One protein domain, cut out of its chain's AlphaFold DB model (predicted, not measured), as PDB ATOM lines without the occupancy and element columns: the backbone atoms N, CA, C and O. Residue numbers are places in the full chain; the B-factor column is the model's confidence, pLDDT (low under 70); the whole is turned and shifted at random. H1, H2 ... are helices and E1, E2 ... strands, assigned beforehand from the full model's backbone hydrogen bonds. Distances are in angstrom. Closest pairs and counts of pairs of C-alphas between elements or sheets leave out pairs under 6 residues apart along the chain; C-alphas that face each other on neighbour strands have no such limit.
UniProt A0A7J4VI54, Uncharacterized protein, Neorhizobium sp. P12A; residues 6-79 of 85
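This is residues 6 to 79 of the 85 residues of an uncharacterized protein of Neorhizobium sp. P12A (UniProt A0A7J4VI54). One strongly twisted, four-stranded antiparallel sheet has a single long helix, H1, packed along one face, with no named helix on the other face. The strands E1, E2, E3 and E4 follow one another as a meander, each strand the antiparallel neighbour of the one before, and sheet and helix make two layers. A long loop, residues 33 to 46, joins E3 to E4. The printed part has 74 residues, with the named elements in the order E1, E2, E3, E4, H1, and its class is mixed, helices and strands. It is compact, with a radius of gyration of the C-alphas of 12.1 A, and elongated, spanning 37 by 23 by 23 A.

The inner strands E2, residues 13 to 20, and E3, residues 25 to 32, form a hairpin at 159 degrees, with N 16 and O 29 within hydrogen-bond range at 2.9 A and N 31 and O 14 at 2.7 A. The edge strand E1, residues 6 to 9, forms a hairpin with E2 at 161 degrees; N 7 and O 15 are 2.9 A apart. The other edge strand, E4, residues 47 to 50, forms a hairpin with E3 at 166 degrees, where N 28 and O 48 are 2.8 A apart. E1 and E4 are apart. H1, residues 57 to 79, is on the sheet at a height over the sheet of 8.7 A. It lies over E3 and only just over E2, on which 3 of its C-alphas fall. It runs along the strands, at 13 degrees to E3 on the local plane. The closest C-alphas of H1 and E3 are those of Ala 70 and Ala 30, 6.2 A; those of H1 and E4 are Val 66 and Glu 47, 6.1 A. In H1 every O i to N i+4 pair is within hydrogen-bond range.

E2 measures 21.7 A from first to last C-alpha and E3 22.8 A. E1 begins at C-alpha 6, (96.545, 101.834, 123.624), and E4 ends at C-alpha 50, (98.260, 110.182, 137.766). H1 measures 32.4 A and ends at C-alpha 79, (73.720, 110.107, 117.650).

The two C-alphas farthest apart are those of Lys 22 and Leu 79, 39.9 A. The printed part has no cut. The links E1 to E2 and E2 to E3 are tight, E4 to H1 is short, and E3 to E4 is long, with 14 residues. Residues 36 to 37 in that long link pair antiparallel with residues 31 to 32 of E3. The mean pLDDT of the printed part is 92.8, and no printed residue is under 70.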
ATOM      1  N   GLU A   6      97.758 101.251 124.184       93.25
ATOM      2  CA  GLU A   6      96.545 101.834 123.624       93.25
ATOM      3  C   GLU A   6      95.320 100.925 123.742       93.25
ATOM      4  O   GLU A   6      95.403  99.706 123.604       93.25
ATOM      5  N   ILE A   7      94.158 101.556 123.918       93.56
ATOM      6  CA  ILE A   7      92.838 100.954 123.724       93.56
ATOM      7  C   ILE A   7      92.205 101.619 122.505       93.56
ATOM      8  O   ILE A   7      92.024 102.838 122.470       93.56
ATOM      9  N   ARG A   8      91.846 100.820 121.499       92.88
ATOM     10  CA  ARG A   8      91.198 101.319 120.282       92.88
ATOM     11  C   ARG A   8      89.696 101.436 120.484       92.88
ATOM     12  O   ARG A   8      89.037 100.489 120.901       92.88
ATOM     13  N   LEU A   9      89.162 102.595 120.120       90.44
ATOM     14  CA  LEU A   9      87.736 102.884 120.092       90.44
ATOM     15  C   LEU A   9      87.255 103.008 118.629       90.44
ATOM     16  O   LEU A   9      88.047 103.296 117.724       90.44
ATOM     17  N   PRO A  10      85.953 102.824 118.351       88.94
ATOM     18  CA  PRO A  10      85.429 102.944 116.994       88.94
ATOM     19  C   PRO A  10      85.680 104.321 116.358       88.94
ATOM     20  O   PRO A  10      85.688 105.344 117.038       88.94
ATOM     21  N   GLY A  11      85.803 104.375 115.027       85.56
ATOM     22  CA  GLY A  11      85.905 105.643 114.288       85.56
ATOM     23  C   GLY A  11      87.277 106.321 114.359       85.56
ATOM     24  O   GLY A  11      87.340 107.545 114.398       85.56
ATOM     25  N   LYS A  12      88.364 105.535 114.366       90.88
ATOM     26  CA  LYS A  12      89.758 106.010 114.492       90.88
ATOM     27  C   LYS A  12      90.042 106.722 115.819       90.88
ATOM     28  O   LYS A  12      90.926 107.570 115.869       90.88
ATOM     29  N   HIS A  13      89.308 106.403 116.879       93.69
ATOM     30  CA  HIS A  13      89.581 106.946 118.203       93.69
ATOM     31  C   HIS A  13      90.466 105.981 118.992       93.69
ATOM     32  O   HIS A  13      90.425 104.769 118.781       93.69
ATOM     33  N   ALA A  14      91.270 106.506 119.904       95.19
ATOM     34  CA  ALA A  14      92.111 105.687 120.767       95.19
ATOM     35  C   ALA A  14      92.300 106.360 122.120       95.19
ATOM     36  O   ALA A  14      92.367 107.581 122.198       95.19
ATOM     37  N   ILE A  15      92.418 105.566 123.172       96.31
ATOM     38  CA  ILE A  15      92.911 106.014 124.472       96.31
ATOM     39  C   ILE A  15      94.343 105.522 124.564       96.31
ATOM     40  O   ILE A  15      94.596 104.344 124.320       96.31
ATOM     41  N   ARG A  16      95.274 106.411 124.884       95.56
ATOM     42  CA  ARG A  16      96.691 106.078 125.010       95.56
ATOM     43  C   ARG A  16      97.203 106.529 126.350       95.56
ATOM     44  O   ARG A  16      96.745 107.546 126.872       95.56
ATOM     45  N   TRP A  17      98.200 105.819 126.854       95.38
ATOM     46  CA  TRP A  17      98.936 106.280 128.015       95.38
ATOM     47  C   TRP A  17     100.439 106.143 127.849       95.38
ATOM     48  O   TRP A  17     100.947 105.314 127.090       95.38
ATOM     49  N   ARG A  18     101.154 107.018 128.553       94.44
ATOM     50  CA  ARG A  18     102.613 107.017 128.637       94.44
ATOM     51  C   ARG A  18     103.072 107.561 129.976       94.44
ATOM     52  O   ARG A  18     102.416 108.408 130.573       94.44
ATOM     53  N   PHE A  19     104.258 107.143 130.385       94.31
ATOM     54  CA  PHE A  19     104.967 107.808 131.463       94.31
ATOM     55  C   PHE A  19     105.623 109.099 130.954       94.31
ATOM     56  O   PHE A  19     106.205 109.123 129.863       94.31
ATOM     57  N   VAL A  20     105.533 110.170 131.741       93.88
ATOM     58  CA  VAL A  20     106.127 111.487 131.494       93.88
ATOM     59  C   VAL A  20     107.249 111.696 132.518       93.88
ATOM     60  O   VAL A  20     106.992 112.167 133.625       93.88
ATOM     61  N   PRO A  21     108.517 111.382 132.175       92.69
ATOM     62  CA  PRO A  21     109.603 111.355 133.156       92.69
ATOM     63  C   PRO A  21     109.861 112.699 133.839       92.69
ATOM     64  O   PRO A  21     110.169 112.734 135.022       92.69
ATOM     65  N   LYS A  22     109.708 113.809 133.104       94.69
ATOM     66  CA  LYS A  22     109.935 115.166 133.632       94.69
ATOM     67  C   LYS A  22     108.951 115.556 134.734       94.69
ATOM     68  O   LYS A  22     109.278 116.400 135.556       94.69
ATOM     69  N   GLU A  23     107.764 114.964 134.722       93.81
ATOM     70  CA  GLU A  23     106.687 115.260 135.669       93.81
ATOM     71  C   GLU A  23     106.457 114.114 136.661       93.81
ATOM     72  O   GLU A  23     105.604 114.223 137.536       93.81
ATOM     73  N   ASN A  24     107.207 113.014 136.519       93.94
ATOM     74  CA  ASN A  24     107.063 111.793 137.305       93.94
ATOM     75  C   ASN A  24     105.607 111.295 137.400       93.94
ATOM     76  O   ASN A  24     105.135 110.888 138.461       93.94
ATOM     77  N   CYS A  25     104.878 111.359 136.285       96.06
ATOM     78  CA  CYS A  25     103.470 110.992 136.226       96.06
ATOM     79  C   CYS A  25     103.159 110.185 134.963       96.06
ATOM     80  O   CYS A  25     103.907 110.194 133.982       96.06
ATOM     81  N   TRP A  26     102.040 109.476 134.984       96.12
ATOM     82  CA  TRP A  26     101.448 108.852 133.815       96.12
ATOM     83  C   TRP A  26     100.385 109.766 133.235       96.12
ATOM     84  O   TRP A  26      99.496 110.232 133.940       96.12
ATOM     85  N   GLU A  27     100.471 109.991 131.933       96.31
ATOM     86  CA  GLU A  27      99.482 110.715 131.152       96.31
ATOM     87  C   GLU A  27      98.590 109.695 130.445       96.31
ATOM     88  O   GLU A  27      99.103 108.833 129.730       96.31
ATOM     89  N   ILE A  28      97.277 109.809 130.627       97.38
ATOM     90  CA  ILE A  28      96.248 109.024 129.943       97.38
ATOM     91  C   ILE A  28      95.395 110.009 129.148       97.38
ATOM     92  O   ILE A  28      94.797 110.905 129.735       97.38
ATOM     93  N   ALA A  29      95.312 109.857 127.830       97.19
ATOM     94  CA  ALA A  29      94.590 110.796 126.975       97.19
ATOM     95  C   ALA A  29      93.845 110.084 125.846       97.19
ATOM     96  O   ALA A  29      94.300 109.068 125.312       97.19
ATOM     97  N   ALA A  30      92.694 110.635 125.468       96.88
ATOM     98  CA  ALA A  30      91.912 110.162 124.337       96.88
ATOM     99  C   ALA A  30      92.229 110.967 123.066       96.88
ATOM    100  O   ALA A  30      92.436 112.177 123.111       96.88
ATOM    101  N   PHE A  31      92.233 110.296 121.917       94.94
ATOM    102  CA  PHE A  31      92.644 110.825 120.620       94.94
ATOM    103  C   PHE A  31      91.641 110.474 119.518       94.94
ATOM    104  O   PHE A  31      90.969 109.443 119.572       94.94
ATOM    105  N   GLN A  32      91.580 111.321 118.494       92.06
ATOM    106  CA  GLN A  32      90.987 111.082 117.186       92.06
ATOM    107  C   GLN A  32      92.118 111.055 116.145       92.06
ATOM    108  O   GLN A  32      92.849 112.024 115.969       92.06
ATOM    109  N   GLY A  33      92.277 109.939 115.440       86.44
ATOM    110  CA  GLY A  33      93.388 109.731 114.517       86.44
ATOM    111  C   GLY A  33      94.720 109.514 115.239       86.44
ATOM    112  O   GLY A  33      94.792 108.819 116.253       86.44
ATOM    113  N   VAL A  34      95.802 110.058 114.677       81.75
ATOM    114  CA  VAL A  34      97.160 109.805 115.182       81.75
ATOM    115  C   VAL A  34      97.541 110.772 116.299       81.75
ATOM    116  O   VAL A  34      98.178 110.335 117.248       81.75
ATOM    117  N   GLU A  35      97.134 112.041 116.244       84.19
ATOM    118  CA  GLU A  35      97.691 113.064 117.152       84.19
ATOM    119  C   GLU A  35      96.656 114.018 117.758       84.19
ATOM    120  O   GLU A  35      96.954 114.715 118.726       84.19
ATOM    121  N   THR A  36      95.422 114.046 117.252       91.44
ATOM    122  CA  THR A  36      94.424 115.015 117.716       91.44
ATOM    123  C   THR A  36      93.799 114.551 119.024       91.44
ATOM    124  O   THR A  36      93.077 113.558 119.034       91.44
ATOM    125  N   ARG A  37      94.040 115.257 120.133       93.81
ATOM    126  CA  ARG A  37      93.365 114.964 121.407       93.81
ATOM    127  C   ARG A  37      91.862 115.201 121.289       93.81
ATOM    128  O   ARG A  37      91.418 116.195 120.716       93.81
ATOM    129  N   LEU A  38      91.079 114.283 121.841       93.50
ATOM    130  CA  LEU A  38      89.636 114.437 121.943       93.50
ATOM    131  C   LEU A  38      89.293 115.477 123.002       93.50
ATOM    132  O   LEU A  38      89.880 115.501 124.081       93.50
ATOM    133  N   THR A  39      88.280 116.279 122.699       92.56
ATOM    134  CA  THR A  39      87.694 117.228 123.640       92.56
ATOM    135  C   THR A  39      86.305 116.778 124.075       92.56
ATOM    136  O   THR A  39      85.547 116.160 123.312       92.56
ATOM    137  N   SER A  40      85.962 117.092 125.320       86.56
ATOM    138  CA  SER A  40      84.635 116.927 125.897       86.56
ATOM    139  C   SER A  40      83.619 117.838 125.184       86.56
ATOM    140  O   SER A  40      83.895 118.446 124.144       86.56
ATOM    141  N   VAL A  41      82.392 117.908 125.695       79.19
ATOM    142  CA  VAL A  41      81.401 118.889 125.224       79.19
ATOM    143  C   VAL A  41      81.682 120.304 125.741       79.19
ATOM    144  O   VAL A  41      81.265 121.260 125.102       79.19
ATOM    145  N   THR A  42      82.429 120.435 126.841       83.12
ATOM    146  CA  THR A  42      82.846 121.717 127.438       83.12
ATOM    147  C   THR A  42      84.103 122.296 126.785       83.12
ATOM    148  O   THR A  42      84.533 123.386 127.141       83.12
ATOM    149  N   GLY A  43      84.698 121.588 125.818       85.75
ATOM    150  CA  GLY A  43      85.924 122.003 125.126       85.75
ATOM    151  C   GLY A  43      87.219 121.548 125.807       85.75
ATOM    152  O   GLY A  43      88.290 121.672 125.218       85.75
ATOM    153  N   GLU A  44      87.135 120.955 126.997       92.62
ATOM    154  CA  GLU A  44      88.288 120.443 127.740       92.62
ATOM    155  C   GLU A  44      88.845 119.167 127.106       92.62
ATOM    156  O   GLU A  44      88.100 118.345 126.568       92.62
ATOM    157  N   GLN A  45      90.162 118.968 127.179       95.56
ATOM    158  CA  GLN A  45      90.783 117.735 126.694       95.56
ATOM    159  C   GLN A  45      90.384 116.552 127.581       95.56
ATOM    160  O   GLN A  45      90.407 116.637 128.806       95.56
ATOM    161  N   ILE A  46      90.026 115.429 126.954       96.19
ATOM    162  CA  ILE A  46      89.706 114.190 127.665       96.19
ATOM    163  C   ILE A  46      91.024 113.497 128.018       96.19
ATOM    164  O   ILE A  46      91.513 112.630 127.287       96.19
ATOM    165  N   GLU A  47      91.609 113.917 129.134       97.19
ATOM    166  CA  GLU A  47      92.855 113.378 129.666       97.19
ATOM    167  C   GLU A  47      92.887 113.376 131.196       97.19
ATOM    168  O   GLU A  47      92.132 114.083 131.864       97.19
ATOM    169  N   ARG A  48      93.786 112.568 131.755       96.62
ATOM    170  CA  ARG A  48      94.121 112.530 133.178       96.62
ATOM    171  C   ARG A  48      95.620 112.321 133.355       96.62
ATOM    172  O   ARG A  48      96.262 111.646 132.551       96.62
ATOM    173  N   ARG A  49      96.161 112.886 134.435       96.19
ATOM    174  CA  ARG A  49      97.522 112.625 134.911       96.19
ATOM    175  C   ARG A  49      97.442 111.987 136.288       96.19
ATOM    176  O   ARG A  49      96.668 112.453 137.119       96.19
ATOM    177  N   VAL A  50      98.218 110.935 136.505       96.50
ATOM    178  CA  VAL A  50      98.260 110.182 137.766       96.50
ATOM    179  C   VAL A  50      99.701 109.911 138.160       96.50
ATOM    180  O   VAL A  50     100.567 109.786 137.296       96.50
ATOM    181  N   VAL A  51      99.986 109.826 139.456       95.38
ATOM    182  CA  VAL A  51     101.362 109.570 139.920       95.38
ATOM    183  C   VAL A  51     101.677 108.080 139.826       95.38
ATOM    184  O   VAL A  51     102.778 107.683 139.444       95.38
ATOM    185  N   ARG A  52     100.691 107.234 140.135       93.38
ATOM    186  CA  ARG A  52     100.841 105.779 140.116       93.38
ATOM    187  C   ARG A  52     100.577 105.192 138.733       93.38
ATOM    188  O   ARG A  52      99.722 105.659 137.990       93.38
ATOM    189  N   GLY A  53     101.338 104.155 138.389       92.50
ATOM    190  CA  GLY A  53     101.316 103.540 137.062       92.50
ATOM    191  C   GLY A  53     100.316 102.397 136.881       92.50
ATOM    192  O   GLY A  53      99.510 102.116 137.776       92.50
ATOM    193  N   PRO A  54     100.390 101.712 135.724       91.88
ATOM    194  CA  PRO A  54      99.582 100.537 135.418       91.88
ATOM    195  C   PRO A  54      99.601  99.490 136.540       91.88
ATOM    196  O   PRO A  54     100.627  99.267 137.178       91.88
ATOM    197  N   GLY A  55      98.453  98.850 136.781       89.25
ATOM    198  CA  GLY A  55      98.273  97.864 137.857       89.25
ATOM    199  C   GLY A  55      97.870  98.457 139.212       89.25
ATOM    200  O   GLY A  55      97.614  97.709 140.151       89.25
ATOM    201  N   THR A  56      97.771  99.785 139.325       95.88
ATOM    202  CA  THR A  56      97.276 100.454 140.538       95.88
ATOM    203  C   THR A  56      95.808 100.864 140.413       95.88
ATOM    204  O   THR A  56      95.292 101.048 139.305       95.88
ATOM    205  N   ALA A  57      95.126 101.018 141.554       96.94
ATOM    206  CA  ALA A  57      93.727 101.451 141.596       96.94
ATOM    207  C   ALA A  57      93.541 102.850 140.986       96.94
ATOM    208  O   ALA A  57      92.703 103.015 140.110       96.94
ATOM    209  N   GLU A  58      94.393 103.810 141.366       96.31
ATOM    210  CA  GLU A  58      94.395 105.185 140.837       96.31
ATOM    211  C   GLU A  58      94.507 105.207 139.307       96.31
ATOM    212  O   GLU A  58      93.727 105.866 138.621       96.31
ATOM    213  N   PHE A  59      95.448 104.437 138.754       96.50
ATOM    214  CA  PHE A  59      95.619 104.352 137.308       96.50
ATOM    215  C   PHE A  59      94.400 103.728 136.622       96.50
ATOM    216  O   PHE A  59      93.952 104.223 135.590       96.50
ATOM    217  N   SER A  60      93.857 102.648 137.190       96.31
ATOM    218  CA  SER A  60      92.701 101.939 136.629       96.31
ATOM    219  C   SER A  60      91.444 102.810 136.646       96.31
ATOM    220  O   SER A  60      90.697 102.839 135.670       96.31
ATOM    221  N   GLU A  61      91.245 103.568 137.723       97.75
ATOM    222  CA  GLU A  61      90.171 104.548 137.853       97.75
ATOM    223  C   GLU A  61      90.321 105.672 136.823       97.75
ATOM    224  O   GLU A  61      89.383 105.968 136.081       97.75
ATOM    225  N   ALA A  62      91.518 106.253 136.702       97.44
ATOM    226  CA  ALA A  62      91.786 107.300 135.721       97.44
ATOM    227  C   ALA A  62      91.606 106.811 134.276       97.44
ATOM    228  O   ALA A  62      90.998 107.512 133.460       97.44
ATOM    229  N   LEU A  63      92.066 105.595 133.967       97.00
ATOM    230  CA  LEU A  63      91.848 104.958 132.671       97.00
ATOM    231  C   LEU A  63      90.355 104.747 132.402       97.00
ATOM    232  O   LEU A  63      89.884 105.076 131.314       97.00
ATOM    233  N   GLY A  64      89.606 104.257 133.394       96.56
ATOM    234  CA  GLY A  64      88.159 104.071 133.314       96.56
ATOM    235  C   GLY A  64      87.414 105.378 133.048       96.56
ATOM    236  O   GLY A  64      86.579 105.435 132.145       96.56
ATOM    237  N   MET A  65      87.763 106.454 133.758       96.81
ATOM    238  CA  MET A  65      87.178 107.781 133.539       96.81
ATOM    239  C   MET A  65      87.425 108.291 132.116       96.81
ATOM    240  O   MET A  65      86.478 108.671 131.427       96.81
ATOM    241  N   VAL A  66      88.678 108.256 131.643       97.12
ATOM    242  CA  VAL A  66      89.020 108.680 130.275       97.12
ATOM    243  C   VAL A  66      88.281 107.820 129.245       97.12
ATOM    244  O   VAL A  66      87.755 108.350 128.265       97.12
ATOM    245  N   ALA A  67      88.181 106.509 129.483       95.94
ATOM    246  CA  ALA A  67      87.493 105.587 128.591       95.94
ATOM    247  C   ALA A  67      85.991 105.855 128.490       95.94
ATOM    248  O   ALA A  67      85.448 105.885 127.380       95.94
ATOM    249  N   LEU A  68      85.326 106.093 129.620       95.25
ATOM    250  CA  LEU A  68      83.908 106.433 129.664       95.25
ATOM    251  C   LEU A  68      83.648 107.771 128.968       95.25
ATOM    252  O   LEU A  68      82.801 107.838 128.078       95.25
ATOM    253  N   SER A  69      84.419 108.813 129.286       94.94
ATOM    254  CA  SER A  69      84.272 110.127 128.650       94.94
ATOM    255  C   SER A  69      84.504 110.074 127.136       94.94
ATOM    256  O   SER A  69      83.719 110.641 126.370       94.94
ATOM    257  N   ALA A  70      85.538 109.362 126.679       94.38
ATOM    258  CA  ALA A  70      85.808 109.189 125.255       94.38
ATOM    259  C   ALA A  70      84.683 108.413 124.556       94.38
ATOM    260  O   ALA A  70      84.220 108.820 123.489       94.38
ATOM    261  N   SER A  71      84.191 107.336 125.174       92.81
ATOM    262  CA  SER A  71      83.088 106.533 124.636       92.81
ATOM    263  C   SER A  71      81.801 107.350 124.519       92.81
ATOM    264  O   SER A  71      81.164 107.330 123.467       92.81
ATOM    265  N   LEU A  72      81.464 108.138 125.545       91.50
ATOM    266  CA  LEU A  72      80.322 109.055 125.529       91.50
ATOM    267  C   LEU A  72      80.451 110.099 124.416       91.50
ATOM    268  O   LEU A  72      79.486 110.348 123.694       91.50
ATOM    269  N   LYS A  73      81.644 110.668 124.200       89.94
ATOM    270  CA  LYS A  73      81.889 111.602 123.091       89.94
ATOM    271  C   LYS A  73      81.684 110.936 121.730       89.94
ATOM    272  O   LYS A  73      81.049 111.522 120.852       89.94
ATOM    273  N   VAL A  74      82.208 109.724 121.542       89.38
ATOM    274  CA  VAL A  74      82.064 108.969 120.286       89.38
ATOM    275  C   VAL A  74      80.601 108.618 120.023       89.38
ATOM    276  O   VAL A  74      80.126 108.799 118.902       89.38
ATOM    277  N   GLN A  75      79.867 108.168 121.040       88.75
ATOM    278  CA  GLN A  75      78.437 107.886 120.919       88.75
ATOM    279  C   GLN A  75      77.627 109.158 120.651       88.75
ATOM    280  O   GLN A  75      76.798 109.163 119.747       88.75
ATOM    281  N   SER A  76      77.921 110.261 121.343       86.62
ATOM    282  CA  SER A  76      77.277 111.558 121.108       86.62
ATOM    283  C   SER A  76      77.471 112.048 119.667       86.62
ATOM    284  O   SER A  76      76.498 112.445 119.029       86.62
ATOM    285  N   LYS A  77      78.688 111.944 119.105       84.56
ATOM    286  CA  LYS A  77      78.950 112.260 117.684       84.56
ATOM    287  C   LYS A  77      78.149 111.372 116.725       84.56
ATOM    288  O   LYS A  77      77.721 111.841 115.678       84.56
ATOM    289  N   ARG A  78      77.962 110.089 117.056       83.69
ATOM    290  CA  ARG A  78      77.162 109.162 116.237       83.69
ATOM    291  C   ARG A  78      75.677 109.504 116.273       83.69
ATOM    292  O   ARG A  78      75.048 109.505 115.225       83.69
ATOM    293  N   LEU A  79      75.139 109.798 117.456       84.31
ATOM    294  CA  LEU A  79      73.720 110.107 117.650       84.31
ATOM    295  C   LEU A  79      73.334 111.462 117.050       84.31
ATOM    296  O   LEU A  79      72.306 111.574 116.396       84.31
TER     297      LEU A  79